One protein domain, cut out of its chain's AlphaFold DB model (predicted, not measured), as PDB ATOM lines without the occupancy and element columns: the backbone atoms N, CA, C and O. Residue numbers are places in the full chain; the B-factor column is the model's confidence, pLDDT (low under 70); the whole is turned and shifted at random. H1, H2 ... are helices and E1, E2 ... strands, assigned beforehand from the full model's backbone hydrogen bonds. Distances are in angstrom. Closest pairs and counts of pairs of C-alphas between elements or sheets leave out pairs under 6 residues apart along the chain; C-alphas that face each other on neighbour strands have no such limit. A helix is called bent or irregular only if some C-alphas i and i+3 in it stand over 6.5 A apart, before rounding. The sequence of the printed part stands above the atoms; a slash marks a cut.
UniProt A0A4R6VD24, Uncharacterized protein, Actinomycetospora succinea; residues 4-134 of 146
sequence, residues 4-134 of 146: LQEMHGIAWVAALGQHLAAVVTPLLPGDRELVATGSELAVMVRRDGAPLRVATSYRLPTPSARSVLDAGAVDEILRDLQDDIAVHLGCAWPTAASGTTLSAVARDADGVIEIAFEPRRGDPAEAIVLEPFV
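This is residues 4 to 134 of the 146 residues of an uncharacterized protein of Actinomycetospora succinea (UniProt A0A4R6VD24). Helix H2 bridges two small antiparallel sheets, its residues 77 to 89 over the strongly twisted sheet E1-E2-E3 and its residues 71 to 83 beside the hairpin E4-E5. The long helix H1 runs along E1, on the same face of the larger sheet as H2. The printed part has 131 residues, with two named helices and five named strands in the order H1 E1 E2 E3 H2 E4 E5, class mixed. It is compact, with a radius of gyration of the C-alphas of 15.0 A, and flat, spanning 45 by 40 by 21 A.

H1, residues 4 to 27, lies over E1, residues 32 to 37, at a height over the sheet of 6.8 A; their closest C-alphas, Ala 21 and Leu 34, are 4.8 A apart. E1, E2, residues 40 to 47, and E3, residues 50 to 59, form a meander, each strand the antiparallel neighbour of the one before. N 35 and O 42 are 2.8 A apart, N 43 and O 56 2.9 A. E3 bends by 66 degrees at residue 53. H2, residues 71 to 89, lies over E2 and E3, slantwise at 47 degrees to E3 on the local plane; the closest C-alphas of H2 and E3, His 88 and Thr 56, are 6.7 A apart. H1 and H2 are near each other. The closest C-alphas of H2 and E4, residues 103 to 109, are Asp 75 and Ala 106, 4.5 A apart. E4 and E5, residues 112 to 118, form a hairpin, with N 107 and O 114 2.9 A apart. Every O i to N i+4 pair is within hydrogen-bond range in H2, and 18 of 20 in H1.

H1 is 35.2 A long from C-alpha 4 at (43.561, 63.518, 180.837); it is irregular, but only just, with C-alphas 23 and 26 6.54 A apart. E1 is 16.1 A long, E2 21.8 A, E3 23.3 A and H2 26.3 A. E4 is 19.0 A long, and E5, 18.2 A, ends at C-alpha 118, (50.218, 40.134, 154.256).

The C-alphas farthest apart, Leu 4 and Ser 98, are 46.9 A apart. The printed part has no cut. The links E3 to H2 and H2 to E4 are long. Residues 119 to 134 hold no named element, but residues 128 to 129 pair antiparallel with residues 116 to 117 of E5. Mean pLDDT of the printed part is 85.4; residues 4 to 5, 49 and 63 to 68 are under 70.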
ATOM      1  N   LEU A   4      44.476  64.629 181.155       65.25
ATOM      2  CA  LEU A   4      43.561  63.518 180.837       65.25
ATOM      3  C   LEU A   4      43.821  62.897 179.455       65.25
ATOM      4  O   LEU A   4      43.650  61.693 179.280       65.25
ATOM      5  N   GLN A   5      44.238  63.708 178.478       67.81
ATOM      6  CA  GLN A   5      44.563  63.227 177.134       67.81
ATOM      7  C   GLN A   5      45.903  62.486 177.127       67.81
ATOM      8  O   GLN A   5      46.005  61.429 176.510       67.81
ATOM      9  N   GLU A   6      46.903  62.980 177.865       71.69
ATOM     10  CA  GLU A   6      48.177  62.272 178.052       71.69
ATOM     11  C   GLU A   6      47.990  60.940 178.784       71.69
ATOM     12  O   GLU A   6      48.506  59.918 178.336       71.69
ATOM     13  N   MET A   7      47.206  60.914 179.865       73.12
ATOM     14  CA  MET A   7      46.923  59.678 180.601       73.12
ATOM     15  C   MET A   7      46.206  58.636 179.737       73.12
ATOM     16  O   MET A   7      46.538  57.453 179.803       73.12
ATOM     17  N   HIS A   8      45.254  59.068 178.908       74.50
ATOM     18  CA  HIS A   8      44.575  58.182 177.968       74.50
ATOM     19  C   HIS A   8      45.536  57.644 176.899       74.50
ATOM     20  O   HIS A   8      45.553  56.442 176.648       74.50
ATOM     21  N   GLY A   9      46.396  58.499 176.342       77.75
ATOM     22  CA  GLY A   9      47.431  58.087 175.397       77.75
ATOM     23  C   GLY A   9      48.395  57.046 175.979       77.75
ATOM     24  O   GLY A   9      48.710  56.056 175.324       77.75
ATOM     25  N   ILE A  10      48.808  57.211 177.240       79.38
ATOM     26  CA  ILE A  10      49.653  56.236 177.950       79.38
ATOM     27  C   ILE A  10      48.922  54.900 178.138       79.38
ATOM     28  O   ILE A  10      49.505  53.843 177.892       79.38
ATOM     29  N   ALA A  11      47.655  54.935 178.562       81.44
ATOM     30  CA  ALA A  11      46.848  53.728 178.745       81.44
ATOM     31  C   ALA A  11      46.633  52.982 177.420       81.44
ATOM     32  O   ALA A  11      46.735  51.756 177.382       81.44
ATOM     33  N   TRP A  12      46.401  53.721 176.335       86.50
ATOM     34  CA  TRP A  12      46.269  53.174 174.991       86.50
ATOM     35  C   TRP A  12      47.551  52.468 174.549       86.50
ATOM     36  O   TRP A  12      47.496  51.310 174.146       86.50
ATOM     37  N   VAL A  13      48.717  53.113 174.687       86.31
ATOM     38  CA  VAL A  13      50.011  52.509 174.314       86.31
ATOM     39  C   VAL A  13      50.289  51.249 175.119       86.31
ATOM     40  O   VAL A  13      50.742  50.252 174.561       86.31
ATOM     41  N   ALA A  14      50.007  51.277 176.421       87.31
ATOM     42  CA  ALA A  14      50.174  50.103 177.264       87.31
ATOM     43  C   ALA A  14      49.258  48.955 176.812       87.31
ATOM     44  O   ALA A  14      49.715  47.816 176.725       87.31
ATOM     45  N   ALA A  15      47.995  49.249 176.484       90.31
ATOM     46  CA  ALA A  15      47.048  48.260 175.978       90.31
ATOM     47  C   ALA A  15      47.489  47.685 174.624       90.31
ATOM     48  O   ALA A  15      47.511  46.463 174.475       90.31
ATOM     49  N   LEU A  16      47.915  48.534 173.680       91.19
ATOM     50  CA  LEU A  16      48.461  48.080 172.401       91.19
ATOM     51  C   LEU A  16      49.689  47.197 172.623       91.19
ATOM     52  O   LEU A  16      49.774  46.120 172.047       91.19
ATOM     53  N   GLY A  17      50.628  47.615 173.475       92.12
ATOM     54  CA  GLY A  17      51.821  46.831 173.774       92.12
ATOM     55  C   GLY A  17      51.474  45.431 174.281       92.12
ATOM     56  O   GLY A  17      51.993  44.448 173.758       92.12
ATOM     57  N   GLN A  18      50.562  45.324 175.254       93.25
ATOM     58  CA  GLN A  18      50.102  44.024 175.761       93.25
ATOM     59  C   GLN A  18      49.419  43.187 174.675       93.25
ATOM     60  O   GLN A  18      49.682  41.988 174.573       93.25
ATOM     61  N   HIS A  19      48.583  43.813 173.847       94.81
ATOM     62  CA  HIS A  19      47.918  43.143 172.732       94.81
ATOM     63  C   HIS A  19      48.933  42.573 171.742       94.81
ATOM     64  O   HIS A  19      48.920  41.379 171.461       94.81
ATOM     65  N   LEU A  20      49.876  43.403 171.287       93.56
ATOM     66  CA  LEU A  20      50.953  42.999 170.386       93.56
ATOM     67  C   LEU A  20      51.793  41.873 170.986       93.56
ATOM     68  O   LEU A  20      52.035  40.877 170.312       93.56
ATOM     69  N   ALA A  21      52.182  41.976 172.259       93.06
ATOM     70  CA  ALA A  21      52.885  40.911 172.969       93.06
ATOM     71  C   ALA A  21      52.127  39.574 172.909       93.06
ATOM     72  O   ALA A  21      52.726  38.544 172.588       93.06
ATOM     73  N   ALA A  22      50.814  39.590 173.144       94.19
ATOM     74  CA  ALA A  22      49.980  38.393 173.128       94.19
ATOM     75  C   ALA A  22      49.825  37.783 171.725       94.19
ATOM     76  O   ALA A  22      49.960  36.569 171.576       94.19
ATOM     77  N   VAL A  23      49.574  38.601 170.697       94.12
ATOM     78  CA  VAL A  23      49.268  38.100 169.342       94.12
ATOM     79  C   VAL A  23      50.513  37.815 168.501       94.12
ATOM     80  O   VAL A  23      50.470  36.969 167.610       94.12
ATOM     81  N   VAL A  24      51.635  38.484 168.781       91.81
ATOM     82  CA  VAL A  24      52.897  38.307 168.044       91.81
ATOM     83  C   VAL A  24      53.746  37.179 168.624       91.81
ATOM     84  O   VAL A  24      54.386  36.459 167.861       91.81
ATOM     85  N   THR A  25      53.744  36.970 169.946       90.94
ATOM     86  CA  THR A  25      54.553  35.913 170.589       90.94
ATOM     87  C   THR A  25      54.392  34.527 169.948       90.94
ATOM     88  O   THR A  25      55.416  33.899 169.683       90.94
ATOM     89  N   PRO A  26      53.175  34.041 169.630       90.50
ATOM     90  CA  PRO A  26      52.984  32.728 169.008       90.50
ATOM     91  C   PRO A  26      53.640  32.577 167.631       90.50
ATOM     92  O   PRO A  26      53.833  31.457 167.165       90.50
ATOM     93  N   LEU A  27      53.958  33.691 166.971       89.19
ATOM     94  CA  LEU A  27      54.613  33.705 165.668       89.19
ATOM     95  C   LEU A  27      56.138  33.703 165.777       89.19
ATOM     96  O   LEU A  27      56.815  33.478 164.773       89.19
ATOM     97  N   LEU A  28      56.696  34.001 166.951       87.69
ATOM     98  CA  LEU A  28      58.138  33.990 167.165       87.69
ATOM     99  C   LEU A  28      58.662  32.549 167.286       87.69
ATOM    100  O   LEU A  28      57.904  31.626 167.593       87.69
ATOM    101  N   PRO A  29      59.973  32.321 167.082       85.62
ATOM    102  CA  PRO A  29      60.585  31.037 167.405       85.62
ATOM    103  C   PRO A  29      60.296  30.629 168.857       85.62
ATOM    104  O   PRO A  29      60.275  31.476 169.743       85.62
ATOM    105  N   GLY A  30      60.107  29.332 169.120       84.06
ATOM    106  CA  GLY A  30      59.586  28.842 170.410       84.06
ATOM    107  C   GLY A  30      60.447  29.115 171.656       84.06
ATOM    108  O   GLY A  30      59.993  28.875 172.771       84.06
ATOM    109  N   ASP A  31      61.677  29.608 171.499       87.06
ATOM    110  CA  ASP A  31      62.536  30.101 172.584       87.06
ATOM    111  C   ASP A  31      62.414  31.621 172.803       87.06
ATOM    112  O   ASP A  31      63.204  32.198 173.556       87.06
ATOM    113  N   ARG A  32      61.465  32.291 172.144       87.25
ATOM    114  CA  ARG A  32      61.272  33.742 172.173       87.25
ATOM    115  C   ARG A  32      59.883  34.113 172.656       87.25
ATOM    116  O   ARG A  32      58.911  33.403 172.441       87.25
ATOM    117  N   GLU A  33      59.818  35.263 173.300       89.69
ATOM    118  CA  GLU A  33      58.586  35.843 173.811       89.69
ATOM    119  C   GLU A  33      58.652  37.350 173.629       89.69
ATOM    120  O   GLU A  33      59.683  37.959 173.918       89.69
ATOM    121  N   LEU A  34      57.574  37.955 173.143       90.62
ATOM    122  CA  LEU A  34      57.431  39.400 173.145       90.62
ATOM    123  C   LEU A  34      56.751  39.797 174.454       90.62
ATOM    124  O   LEU A  34      55.662  39.321 174.760       90.62
ATOM    125  N   VAL A  35      57.391  40.666 175.228       91.31
ATOM    126  CA  VAL A  35      56.884  41.135 176.519       91.31
ATOM    127  C   VAL A  35      56.677  42.635 176.463       91.31
ATOM    128  O   VAL A  35      57.564  43.373 176.044       91.31
ATOM    129  N   ALA A  36      55.519  43.089 176.926       91.56
ATOM    130  CA  ALA A  36      55.199  44.503 177.021       91.56
ATOM    131  C   ALA A  36      55.315  45.004 178.464       91.56
ATOM    132  O   ALA A  36      54.781  44.395 179.392       91.56
ATOM    133  N   THR A  37      55.983  46.140 178.661       88.31
ATOM    134  CA  THR A  37      56.068  46.856 179.941       88.31
ATOM    135  C   THR A  37      55.824  48.342 179.705       88.31
ATOM    136  O   THR A  37      56.700  49.064 179.236       88.31
ATOM    137  N   GLY A  38      54.618  48.820 180.024       84.88
ATOM    138  CA  GLY A  38      54.231  50.203 179.734       84.88
ATOM    139  C   GLY A  38      54.321  50.496 178.234       84.88
ATOM    140  O   GLY A  38      53.631  49.863 177.446       84.88
ATOM    141  N   SER A  39      55.191  51.432 177.848       83.88
ATOM    142  CA  SER A  39      55.449  51.803 176.450       83.88
ATOM    143  C   SER A  39      56.647  51.081 175.825       83.88
ATOM    144  O   SER A  39      57.233  51.587 174.873       83.88
ATOM    145  N   GLU A  40      57.095  49.965 176.389       88.56
ATOM    146  CA  GLU A  40      58.240  49.210 175.883       88.56
ATOM    147  C   GLU A  40      57.821  47.788 175.521       88.56
ATOM    148  O   GLU A  40      57.164  47.108 176.309       88.56
ATOM    149  N   LEU A  41      58.210  47.351 174.327       88.88
ATOM    150  CA  LEU A  41      58.144  45.973 173.866       88.88
ATOM    151  C   LEU A  41      59.548  45.387 173.902       88.88
ATOM    152  O   LEU A  41      60.480  45.987 173.384       88.88
ATOM    153  N   ALA A  42      59.719  44.212 174.483       89.12
ATOM    154  CA  ALA A  42      61.004  43.541 174.564       89.12
ATOM    155  C   ALA A  42      60.881  42.116 174.039       89.12
ATOM    156  O   ALA A  42      60.032  41.351 174.492       89.12
ATOM    157  N   VAL A  43      61.764  41.732 173.119       85.31
ATOM    158  CA  VAL A  43      61.913  40.328 172.737       85.31
ATOM    159  C   VAL A  43      62.805  39.669 173.771       85.31
ATOM    160  O   VAL A  43      64.001  39.954 173.868       85.31
ATOM    161  N   MET A  44      62.232  38.769 174.547       87.19
ATOM    162  CA  MET A  44      62.929  37.979 175.544       87.19
ATOM    163  C   MET A  44      63.313  36.622 174.972       87.19
ATOM    164  O   MET A  44      62.551  35.994 174.241       87.19
ATOM    165  N   VAL A  45      64.506  36.152 175.328       82.75
ATOM    166  CA  VAL A  45      64.939  34.778 175.051       82.75
ATOM    167  C   VAL A  45      64.717  33.945 176.294       82.75
ATOM    168  O   VAL A  45      65.222  34.292 177.366       82.75
ATOM    169  N   ARG A  46      63.999  32.838 176.152       82.12
ATOM    170  CA  ARG A  46      63.793  31.859 177.213       82.12
ATOM    171  C   ARG A  46      64.819  30.742 177.100       82.12
ATOM    172  O   ARG A  46      65.202  30.319 176.014       82.12
ATOM    173  N   ARG A  47      65.242  30.231 178.249       73.69
ATOM    174  CA  ARG A  47      66.000  28.986 178.369       73.69
ATOM    175  C   ARG A  47      65.308  28.132 179.416       73.69
ATOM    176  O   ARG A  47      65.076  28.607 180.521       73.69
ATOM    177  N   ASP A  48      64.942  26.906 179.052       75.12
ATOM    178  CA  ASP A  48      64.272  25.958 179.954       75.12
ATOM    179  C   ASP A  48      63.012  26.547 180.630       75.12
ATOM    180  O   ASP A  48      62.728  26.308 181.799       75.12
ATOM    181  N   GLY A  49      62.264  27.382 179.897       69.31
ATOM    182  CA  GLY A  49      61.060  28.049 180.397       69.31
ATOM    183  C   GLY A  49      61.306  29.301 181.251       69.31
ATOM    184  O   GLY A  49      60.345  30.022 181.517       69.31
ATOM    185  N   ALA A  50      62.546  29.635 181.618       72.38
ATOM    186  CA  ALA A  50      62.875  30.863 182.343       72.38
ATOM    187  C   ALA A  50      63.372  31.974 181.393       72.38
ATOM    188  O   ALA A  50      64.141  31.684 180.470       72.38
ATOM    189  N   PRO A  51      62.974  33.244 181.594       70.62
ATOM    190  CA  PRO A  51      63.541  34.362 180.848       70.62
ATOM    191  C   PRO A  51      65.039  34.494 181.147       70.62
ATOM    192  O   PRO A  51      65.444  34.614 182.302       70.62
ATOM    193  N   LEU A  52      65.865  34.461 180.101       71.94
ATOM    194  CA  LEU A  52      67.323  34.486 180.214       71.94
ATOM    195  C   LEU A  52      67.900  35.884 179.960       71.94
ATOM    196  O   LEU A  52      68.828  36.295 180.653       71.94
ATOM    197  N   ARG A  53      67.393  36.598 178.946       82.06
ATOM    198  CA  ARG A  53      67.858  37.945 178.562       82.06
ATOM    199  C   ARG A  53      66.885  38.643 177.614       82.06
ATOM    200  O   ARG A  53      66.176  37.977 176.861       82.06
ATOM    201  N   VAL A  54      66.939  39.972 177.591       85.31
ATOM    202  CA  VAL A  54      66.351  40.793 176.525       85.31
ATOM    203  C   VAL A  54      67.274  40.726 175.305       85.31
ATOM    204  O   VAL A  54      68.471  40.988 175.425       85.31
ATOM    205  N   ALA A  55      66.747  40.301 174.158       85.12
ATOM    206  CA  ALA A  55      67.466  40.282 172.883       85.12
ATOM    207  C   ALA A  55      67.440  41.655 172.207       85.12
ATOM    208  O   ALA A  55      68.461  42.100 171.696       85.12
ATOM    209  N   THR A  56      66.277  42.301 172.232       87.25
ATOM    210  CA  THR A  56      66.050  43.673 171.780       87.25
ATOM    211  C   THR A  56      64.881  44.267 172.545       87.25
ATOM    212  O   THR A  56      64.032  43.515 173.042       87.25
ATOM    213  N   SER A  57      64.826  45.591 172.626       87.25
ATOM    214  CA  SER A  57      63.612  46.291 173.007       87.25
ATOM    215  C   SER A  57      63.314  47.450 172.067       87.25
ATOM    216  O   SER A  57      64.208  48.115 171.547       87.25
ATOM    217  N   TYR A  58      62.023  47.661 171.857       85.12
ATOM    218  CA  TYR A  58      61.432  48.684 171.025       85.12
ATOM    219  C   TYR A  58      60.554  49.558 171.911       85.12
ATOM    220  O   TYR A  58      59.684  49.070 172.643       85.12
ATOM    221  N   ARG A  59      60.776  50.869 171.865       87.19
ATOM    222  CA  ARG A  59      59.937  51.821 172.586       87.19
ATOM    223  C   ARG A  59      58.782  52.226 171.686       87.19
ATOM    224  O   ARG A  59      58.993  52.888 170.679       87.19
ATOM    225  N   LEU A  60      57.569  51.895 172.113       84.31
ATOM    226  CA  LEU A  60      56.356  52.390 171.483       84.31
ATOM    227  C   LEU A  60      56.324  53.922 171.588       84.31
ATOM    228  O   LEU A  60      56.619  54.466 172.663       84.31
ATOM    229  N   PRO A  61      55.970  54.629 170.505       79.75
ATOM    230  CA  PRO A  61      55.867  56.074 170.531       79.75
ATOM    231  C   PRO A  61      54.797  56.482 171.542       79.75
ATOM    232  O   PRO A  61      53.645  56.058 171.469       79.75
ATOM    233  N   THR A  62      55.179  57.319 172.507       71.06
ATOM    234  CA  THR A  62      54.201  57.931 173.401       71.06
ATOM    235  C   THR A  62      53.451  58.992 172.600       71.06
ATOM    236  O   THR A  62      54.083  59.939 172.118       71.06
ATOM    237  N   PRO A  63      52.125  58.879 172.443       65.56
ATOM    238  CA  PRO A  63      51.358  59.893 171.756       65.56
ATOM    239  C   PRO A  63      51.479  61.176 172.561       65.56
ATOM    240  O   PRO A  63      51.246  61.213 173.771       65.56
ATOM    241  N   SER A  64      51.875  62.247 171.885       61.28
ATOM    242  CA  SER A  64      51.707  63.576 172.459       61.28
ATOM    243  C   SER A  64      50.211  63.849 172.640       61.28
ATOM    244  O   SER A  64      49.391  63.285 171.919       61.28
ATOM    245  N   ALA A  65      49.838  64.770 173.536       52.44
ATOM    246  CA  ALA A  65      48.437  65.140 173.802       52.44
ATOM    247  C   ALA A  65      47.609  65.544 172.552       52.44
ATOM    248  O   ALA A  65      46.399  65.735 172.647       52.44
ATOM    249  N   ARG A  66      48.256  65.717 171.389       47.22
ATOM    250  CA  ARG A  66      47.644  66.052 170.097       47.22
ATOM    251  C   ARG A  66      47.629  64.919 169.068       47.22
ATOM    252  O   ARG A  66      46.926  65.075 168.077       47.22
ATOM    253  N   SER A  67      48.391  63.841 169.254       58.44
ATOM    254  CA  SER A  67      48.448  62.744 168.283       58.44
ATOM    255  C   SER A  67      47.522  61.626 168.732       58.44
ATOM    256  O   SER A  67      47.751  61.013 169.771       58.44
ATOM    257  N   VAL A  68      46.468  61.376 167.961       64.56
ATOM    258  CA  VAL A  68      45.650  60.175 168.133       64.56
ATOM    259  C   VAL A  68      46.466  59.003 167.600       64.56
ATOM    260  O   VAL A  68      47.065  59.114 166.532       64.56
ATOM    261  N   LEU A  69      46.543  57.912 168.359       74.50
ATOM    262  CA  LEU A  69      47.043  56.656 167.815       74.50
ATOM    263  C   LEU A  69      45.913  56.029 167.009       74.50
ATOM    264  O   LEU A  69      44.865  55.692 167.556       74.50
ATOM    265  N   ASP A  70      46.128  55.947 165.705       82.50
ATOM    266  CA  ASP A  70      45.211  55.370 164.734       82.50
ATOM    267  C   ASP A  70      45.853  54.148 164.063       82.50
ATOM    268  O   ASP A  70      46.989  53.767 164.364       82.50
ATOM    269  N   ALA A  71      45.125  53.512 163.149       87.50
ATOM    270  CA  ALA A  71      45.633  52.350 162.434       87.50
ATOM    271  C   ALA A  71      46.922  52.631 161.642       87.50
ATOM    272  O   ALA A  71      47.743  51.729 161.510       87.50
ATOM    273  N   GLY A  72      47.135  53.858 161.156       88.81
ATOM    274  CA  GLY A  72      48.371  54.232 160.465       88.81
ATOM    275  C   GLY A  72      49.571  54.236 161.411       88.81
ATOM    276  O   GLY A  72      50.614  53.677 161.087       88.81
ATOM    277  N   ALA A  73      49.404  54.773 162.619       86.62
ATOM    278  CA  ALA A  73      50.444  54.703 163.644       86.62
ATOM    279  C   ALA A  73      50.746  53.252 164.068       86.62
ATOM    280  O   ALA A  73      51.903  52.897 164.288       86.62
ATOM    281  N   VAL A  74      49.722  52.394 164.161       89.56
ATOM    282  CA  VAL A  74      49.920  50.960 164.450       89.56
ATOM    283  C   VAL A  74      50.653  50.253 163.313       89.56
ATOM    284  O   VAL A  74      51.526  49.431 163.580       89.56
ATOM    285  N   ASP A  75      50.332  50.579 162.062       91.06
ATOM    286  CA  ASP A  75      50.982  50.032 160.867       91.06
ATOM    287  C   ASP A  75      52.488  50.331 160.870       91.06
ATOM    288  O   ASP A  75      53.298  49.429 160.649       91.06
ATOM    289  N   GLU A  76      52.875  51.565 161.203       88.94
ATOM    290  CA  GLU A  76      54.280  51.965 161.353       88.94
ATOM    291  C   GLU A  76      54.975  51.215 162.497       88.94
ATOM    292  O   GLU A  76      56.016  50.595 162.279       88.94
ATOM    293  N   ILE A  77      54.366  51.176 163.687       88.38
ATOM    294  CA  ILE A  77      54.900  50.452 164.856       88.38
ATOM    295  C   ILE A  77      55.141  48.975 164.538       88.38
ATOM    296  O   ILE A  77      56.166  48.409 164.919       88.38
ATOM    297  N   LEU A  78      54.188  48.324 163.872       89.94
ATOM    298  CA  LEU A  78      54.292  46.913 163.522       89.94
ATOM    299  C   LEU A  78      55.408  46.650 162.513       89.94
ATOM    300  O   LEU A  78      56.092  45.632 162.628       89.94
ATOM    301  N   ARG A  79      55.594  47.544 161.536       89.62
ATOM    302  CA  ARG A  79      56.692  47.443 160.567       89.62
ATOM    303  C   ARG A  79      58.045  47.629 161.235       89.62
ATOM    304  O   ARG A  79      58.921  46.797 161.025       89.62
ATOM    305  N   ASP A  80      58.187  48.644 162.082       88.62
ATOM    306  CA  ASP A  80      59.417  48.867 162.843       88.62
ATOM    307  C   ASP A  80      59.740  47.664 163.737       88.62
ATOM    308  O   ASP A  80      60.863  47.163 163.746       88.62
ATOM    309  N   LEU A  81      58.734  47.148 164.452       87.25
ATOM    310  CA  LEU A  81      58.877  45.962 165.292       87.25
ATOM    311  C   LEU A  81      59.298  44.741 164.467       87.25
ATOM    312  O   LEU A  81      60.155  43.970 164.897       87.25
ATOM    313  N   GLN A  82      58.698  44.550 163.290       89.44
ATOM    314  CA  GLN A  82      59.049  43.466 162.380       89.44
ATOM    315  C   GLN A  82      60.515  43.560 161.939       89.44
ATOM    316  O   GLN A  82      61.231  42.554 162.000       89.44
ATOM    317  N   ASP A  83      60.963  44.747 161.536       87.69
ATOM    318  CA  ASP A  83      62.339  44.990 161.103       87.69
ATOM    319  C   ASP A  83      63.333  44.781 162.256       87.69
ATOM    320  O   ASP A  83      64.330  44.069 162.097       87.69
ATOM    321  N   ASP A  84      63.035  45.302 163.448       86.19
ATOM    322  CA  ASP A  84      63.872  45.134 164.639       86.19
ATOM    323  C   ASP A  84      64.011  43.663 165.040       86.19
ATOM    324  O   ASP A  84      65.116  43.194 165.348       86.19
ATOM    325  N   ILE A  85      62.907  42.910 165.016       85.50
ATOM    326  CA  ILE A  85      62.907  41.468 165.278       85.50
ATOM    327  C   ILE A  85      63.750  40.744 164.228       85.50
ATOM    328  O   ILE A  85      64.603  39.935 164.597       85.50
ATOM    329  N   ALA A  86      63.559  41.042 162.941       87.06
ATOM    330  CA  ALA A  86      64.310  40.406 161.862       87.06
ATOM    331  C   ALA A  86      65.823  40.648 161.994       87.06
ATOM    332  O   ALA A  86      66.616  39.707 161.872       87.06
ATOM    333  N   VAL A  87      66.232  41.877 162.323       86.75
ATOM    334  CA  VAL A  87      67.638  42.236 162.574       86.75
ATOM    335  C   VAL A  87      68.214  41.441 163.749       86.75
ATOM    336  O   VAL A  87      69.312  40.895 163.642       86.75
ATOM    337  N   HIS A  88      67.483  41.335 164.860       83.19
ATOM    338  CA  HIS A  88      67.998  40.706 166.081       83.19
ATOM    339  C   HIS A  88      67.920  39.177 166.081       83.19
ATOM    340  O   HIS A  88      68.731  38.518 166.739       83.19
ATOM    341  N   LEU A  89      66.962  38.597 165.361       80.56
ATOM    342  CA  LEU A  89      66.870  37.151 165.169       80.56
ATOM    343  C   LEU A  89      67.745  36.662 164.007       80.56
ATOM    344  O   LEU A  89      68.042  35.470 163.937       80.56
ATOM    345  N   GLY A  90      68.194  37.564 163.130       83.56
ATOM    346  CA  GLY A  90      69.010  37.223 161.968       83.56
ATOM    347  C   GLY A  90      68.258  36.376 160.938       83.56
ATOM    348  O   GLY A  90      68.882  35.619 160.194       83.56
ATOM    349  N   CYS A  91      66.927  36.461 160.908       78.25
ATOM    350  CA  CYS A  91      66.081  35.723 159.978       78.25
ATOM    351  C   CYS A  91      64.884  36.559 159.514       78.25
ATOM    352  O   CYS A  91      64.440  37.478 160.199       78.25
ATOM    353  N   ALA A  92      64.362  36.223 158.332       79.19
ATOM    354  CA  ALA A  92      63.133  36.818 157.828       79.19
ATOM    355  C   ALA A  92      61.931  36.300 158.630       79.19
ATOM    356  O   ALA A  92      61.760  35.090 158.792       79.19
ATOM    357  N   TRP A  93      61.101  37.223 159.106       83.19
ATOM    358  CA  TRP A  93      59.914  36.937 159.900       83.19
ATOM    359  C   TRP A  93      58.841  38.015 159.654       83.19
ATOM    360  O   TRP A  93      59.209  39.165 159.402       83.19
ATOM    361  N   PRO A  94      57.539  37.680 159.736       88.12
ATOM    362  CA  PRO A  94      56.976  36.331 159.688       88.12
ATOM    363  C   PRO A  94      56.901  35.817 158.245       88.12
ATOM    364  O   PRO A  94      56.929  36.589 157.283       88.12
ATOM    365  N   THR A  95      56.809  34.499 158.082       87.94
ATOM    366  CA  THR A  95      56.665  33.862 156.769       87.94
ATOM    367  C   THR A  95      55.367  33.072 156.673       87.94
ATOM    368  O   THR A  95      54.919  32.465 157.644       87.94
ATOM    369  N   ALA A  96      54.759  33.067 155.487       87.56
ATOM    370  CA  ALA A  96      53.657  32.159 155.184       87.56
ATOM    371  C   ALA A  96      54.154  30.709 155.058       87.56
ATOM    372  O   ALA A  96      55.354  30.450 154.945       87.56
ATOM    373  N   ALA A  97      53.222  29.755 154.967       82.81
ATOM    374  CA  ALA A  97      53.536  28.341 154.740       82.81
ATOM    375  C   ALA A  97      54.376  28.091 153.467       82.81
ATOM    376  O   ALA A  97      55.112  27.109 153.393       82.81
ATOM    377  N   SER A  98      54.301  28.989 152.478       83.00
ATOM    378  CA  SER A  98      55.115  28.962 151.255       83.00
ATOM    379  C   SER A  98      56.571  29.409 151.453       83.00
ATOM    380  O   SER A  98      57.368  29.294 150.523       83.00
ATOM    381  N   GLY A  99      56.929  29.943 152.624       84.81
ATOM    382  CA  GLY A  99      58.238  30.537 152.906       84.81
ATOM    383  C   GLY A  99      58.376  32.008 152.493       84.81
ATOM    384  O   GLY A  99      59.415  32.613 152.753       84.81
ATOM    385  N   THR A 100      57.344  32.605 151.889       88.62
ATOM    386  CA  THR A 100      57.309  34.037 151.562       88.62
ATOM    387  C   THR A 100      57.335  34.877 152.834       88.62
ATOM    388  O   THR A 100      56.516  34.661 153.726       88.62
ATOM    389  N   THR A 101      58.217  35.878 152.895       89.62
ATOM    390  CA  THR A 101      58.187  36.909 153.943       89.62
ATOM    391  C   THR A 101      56.991  37.831 153.758       89.62
ATOM    392  O   THR A 101      56.810  38.424 152.693       89.62
ATOM    393  N   LEU A 102      56.195  37.958 154.809       93.31
ATOM    394  CA  LEU A 102      55.009  38.800 154.837       93.31
ATOM    395  C   LEU A 102      55.360  40.191 155.368       93.31
ATOM    396  O   LEU A 102      56.373  40.360 156.039       93.31
ATOM    397  N   SER A 103      54.543  41.192 155.072       92.50
ATOM    398  CA  SER A 103      54.688  42.551 155.598       92.50
ATOM    399  C   SER A 103      53.559  42.852 156.567       92.50
ATOM    400  O   SER A 103      52.407  42.530 156.282       92.50
ATOM    401  N   ALA A 104      53.884  43.461 157.704       93.06
ATOM    402  CA  ALA A 104      52.871  43.875 158.657       93.06
ATOM    403  C   ALA A 104      51.957  44.961 158.074       93.06
ATOM    404  O   ALA A 104      52.414  45.865 157.357       93.06
ATOM    405  N   VAL A 105      50.670  44.846 158.397       93.75
ATOM    406  CA  VAL A 105      49.634  45.808 158.044       93.75
ATOM    407  C   VAL A 105      48.683  46.011 159.218       93.75
ATOM    408  O   VAL A 105      48.236  45.038 159.829       93.75
ATOM    409  N   ALA A 106      48.329  47.267 159.486       95.00
ATOM    410  CA  ALA A 106      47.186  47.609 160.326       95.00
ATOM    411  C   ALA A 106      46.168  48.469 159.569       95.00
ATOM    412  O   ALA A 106      46.530  49.311 158.744       95.00
ATOM    413  N   ARG A 107      44.877  48.241 159.831       94.25
ATOM    414  CA  ARG A 107      43.770  48.970 159.195       94.25
ATOM    415  C   ARG A 107      42.701  49.324 160.209       94.25
ATOM    416  O   ARG A 107      42.432  48.548 161.116       94.25
ATOM    417  N   ASP A 108      42.092  50.488 160.027       93.31
ATOM    418  CA  ASP A 108      40.917  50.872 160.799       93.31
ATOM    419  C   ASP A 108      39.672  50.251 160.162       93.31
ATOM    420  O   ASP A 108      39.461  50.369 158.951       93.31
ATOM    421  N   ALA A 109      38.872  49.587 160.987       89.62
ATOM    422  CA  ALA A 109      37.582  49.021 160.640       89.62
ATOM    423  C   ALA A 109      36.586  49.374 161.750       89.62
ATOM    424  O   ALA A 109      36.497  48.693 162.770       89.62
ATOM    425  N   ASP A 110      35.858  50.478 161.561       87.50
ATOM    426  CA  ASP A 110      34.815  50.951 162.480       87.50
ATOM    427  C   ASP A 110      35.313  51.128 163.931       87.50
ATOM    428  O   ASP A 110      34.648  50.743 164.897       87.50
ATOM    429  N   GLY A 111      36.505  51.716 164.094       86.19
ATOM    430  CA  GLY A 111      37.123  51.950 165.404       86.19
ATOM    431  C   GLY A 111      37.779  50.716 166.025       86.19
ATOM    432  O   GLY A 111      38.230  50.777 167.168       86.19
ATOM    433  N   VAL A 112      37.856  49.608 165.289       91.19
ATOM    434  CA  VAL A 112      38.672  48.437 165.608       91.19
ATOM    435  C   VAL A 112      39.885  48.434 164.687       91.19
ATOM    436  O   VAL A 112      39.768  48.673 163.488       91.19
ATOM    437  N   ILE A 113      41.065  48.159 165.234       94.31
ATOM    438  CA  ILE A 113      42.292  48.065 164.448       94.31
ATOM    439  C   ILE A 113      42.509  46.603 164.062       94.31
ATOM    440  O   ILE A 113      42.890  45.774 164.890       94.31
ATOM    441  N   GLU A 114      42.266  46.281 162.797       95.38
ATOM    442  CA  GLU A 114      42.608  44.986 162.215       95.38
ATOM    443  C   GLU A 114      44.118  44.893 162.011       95.38
ATOM    444  O   GLU A 114      44.740  45.826 161.499       95.38
ATOM    445  N   ILE A 115      44.709  43.761 162.396       95.12
ATOM    446  CA  ILE A 115      46.151  43.522 162.311       95.12
ATOM    447  C   ILE A 115      46.392  42.244 161.513       95.12
ATOM    448  O   ILE A 115      45.817  41.192 161.808       95.12
ATOM    449  N   ALA A 116      47.273  42.318 160.520       95.12
ATOM    450  CA  ALA A 116      47.653  41.168 159.714       95.12
ATOM    451  C   ALA A 116      49.106  41.252 159.237       95.12
ATOM    452  O   ALA A 116      49.709  42.322 159.175       95.12
ATOM    453  N   PHE A 117      49.651  40.108 158.838       94.81
ATOM    454  CA  PHE A 117      50.845  40.032 158.008       94.81
ATOM    455  C   PHE A 117      50.445  39.558 156.622       94.81
ATOM    456  O   PHE A 117      49.888  38.472 156.476       94.81
ATOM    457  N   GLU A 118      50.726  40.359 155.604       94.06
ATOM    458  CA  GLU A 118      50.218  40.134 154.256       94.06
ATOM    459  C   GLU A 118      51.327  39.930 153.225       94.06
ATOM    460  O   GLU A 118      52.416  40.504 153.338       94.06
ATOM    461  N   PRO A 119      51.064  39.123 152.185       92.69
ATOM    462  CA  PRO A 119      51.961  39.001 151.050       92.69
ATOM    463  C   PRO A 119      52.105  40.333 150.317       92.69
ATOM    464  O   PRO A 119      51.165  41.123 150.196       92.69
ATOM    465  N   ARG A 120      53.268  40.547 149.699       86.00
ATOM    466  CA  ARG A 120      53.386  41.605 148.693       86.00
ATOM    467  C   ARG A 120      52.450  41.304 147.523       86.00
ATOM    468  O   ARG A 120      52.242  40.153 147.148       86.00
ATOM    469  N   ARG A 121      51.904  42.357 146.909       84.25
ATOM    470  CA  ARG A 121      50.955  42.226 145.797       84.25
ATOM    471  C   ARG A 121      51.513  41.319 144.690       84.25
ATOM    472  O   ARG A 121      52.547  41.629 144.104       84.25
ATOM    473  N   GLY A 122      50.769  40.261 144.366       81.06
ATOM    474  CA  GLY A 122      51.124  39.290 143.326       81.06
ATOM    475  C   GLY A 122      51.894  38.066 143.827       81.06
ATOM    476  O   GLY A 122      52.152  37.167 143.030       81.06
ATOM    477  N   ASP A 123      52.233  38.006 145.115       85.69
ATOM    478  CA  ASP A 123      52.793  36.811 145.739       85.69
ATOM    479  C   ASP A 123      51.672  35.801 146.075       85.69
ATOM    480  O   ASP A 123      50.596  36.218 146.511       85.69
ATOM    481  N   PRO A 124      51.880  34.489 145.852       83.62
ATOM    482  CA  PRO A 124      50.885  33.453 146.146       83.62
ATOM    483  C   PRO A 124      50.696  33.136 147.641       83.62
ATOM    484  O   PRO A 124      49.929  32.229 147.963       83.62
ATOM    485  N   ALA A 125      51.413  33.798 148.550       90.81
ATOM    486  CA  ALA A 125      51.315  33.532 149.980       90.81
ATOM    487  C   ALA A 125      49.976  33.951 150.610       90.81
ATOM    488  O   ALA A 125      49.350  34.927 150.210       90.81
ATOM    489  N   GLU A 126      49.557  33.209 151.633       92.06
ATOM    490  CA  GLU A 126      48.389  33.539 152.448       92.06
ATOM    491  C   GLU A 126      48.769  34.528 153.556       92.06
ATOM    492  O   GLU A 126      49.881  34.483 154.091       92.06
ATOM    493  N   ALA A 127      47.841  35.424 153.894       92.56
ATOM    494  CA  ALA A 127      48.005  36.342 155.009       92.56
ATOM    495  C   ALA A 127      47.858  35.622 156.358       92.56
ATOM    496  O   ALA A 127      47.093  34.668 156.493       92.56
ATOM    497  N   ILE A 128      48.543  36.129 157.379       94.38
ATOM    498  CA  ILE A 128      48.333  35.733 158.772       94.38
ATOM    499  C   ILE A 128      47.507  36.833 159.429       94.38
ATOM    500  O   ILE A 128      48.016  37.926 159.671       94.38
ATOM    501  N   VAL A 129      46.236  36.552 159.697       95.00
ATOM    502  CA  VAL A 129      45.328  37.483 160.380       95.00
ATOM    503  C   VAL A 129      45.440  37.276 161.886       95.00
ATOM    504  O   VAL A 129      45.369  36.140 162.360       95.00
ATOM    505  N   LEU A 130      45.637  38.364 162.629       95.19
ATOM    506  CA  LEU A 130      45.736  38.339 164.087       95.19
ATOM    507  C   LEU A 130      44.423  38.769 164.730       95.19
ATOM    508  O   LEU A 130      43.532  39.313 164.078       95.19
ATOM    509  N   GLU A 131      44.320  38.538 166.036       96.12
ATOM    510  CA  GLU A 131      43.232  39.110 166.817       96.12
ATOM    511  C   GLU A 131      43.267  40.646 166.694       96.12
ATOM    512  O   GLU A 131      44.331  41.251 166.891       96.12
ATOM    513  N   PRO A 132      42.142  41.289 166.335       94.75
ATOM    514  CA  PRO A 132      42.099  42.730 166.168       94.75
ATOM    515  C   PRO A 132      42.231  43.441 167.517       94.75
ATOM    516  O   PRO A 132      41.843  42.919 168.562       94.75
ATOM    517  N   PHE A 133      42.761  44.657 167.493       93.69
ATOM    518  CA  PHE A 133      42.892  45.488 168.680       93.69
ATOM    519  C   PHE A 133      41.707  46.444 168.793       93.69
ATOM    520  O   PHE A 133      41.379  47.151 167.841       93.69
ATOM    521  N   VAL A 134      41.092  46.508 169.973       91.31
ATOM    522  CA  VAL A 134      40.056  47.497 170.285       91.31
ATOM    523  C   VAL A 134      40.687  48.613 171.122       91.31
ATOM    524  O   VAL A 134      41.019  48.378 172.289       91.31
TER     525      VAL A 134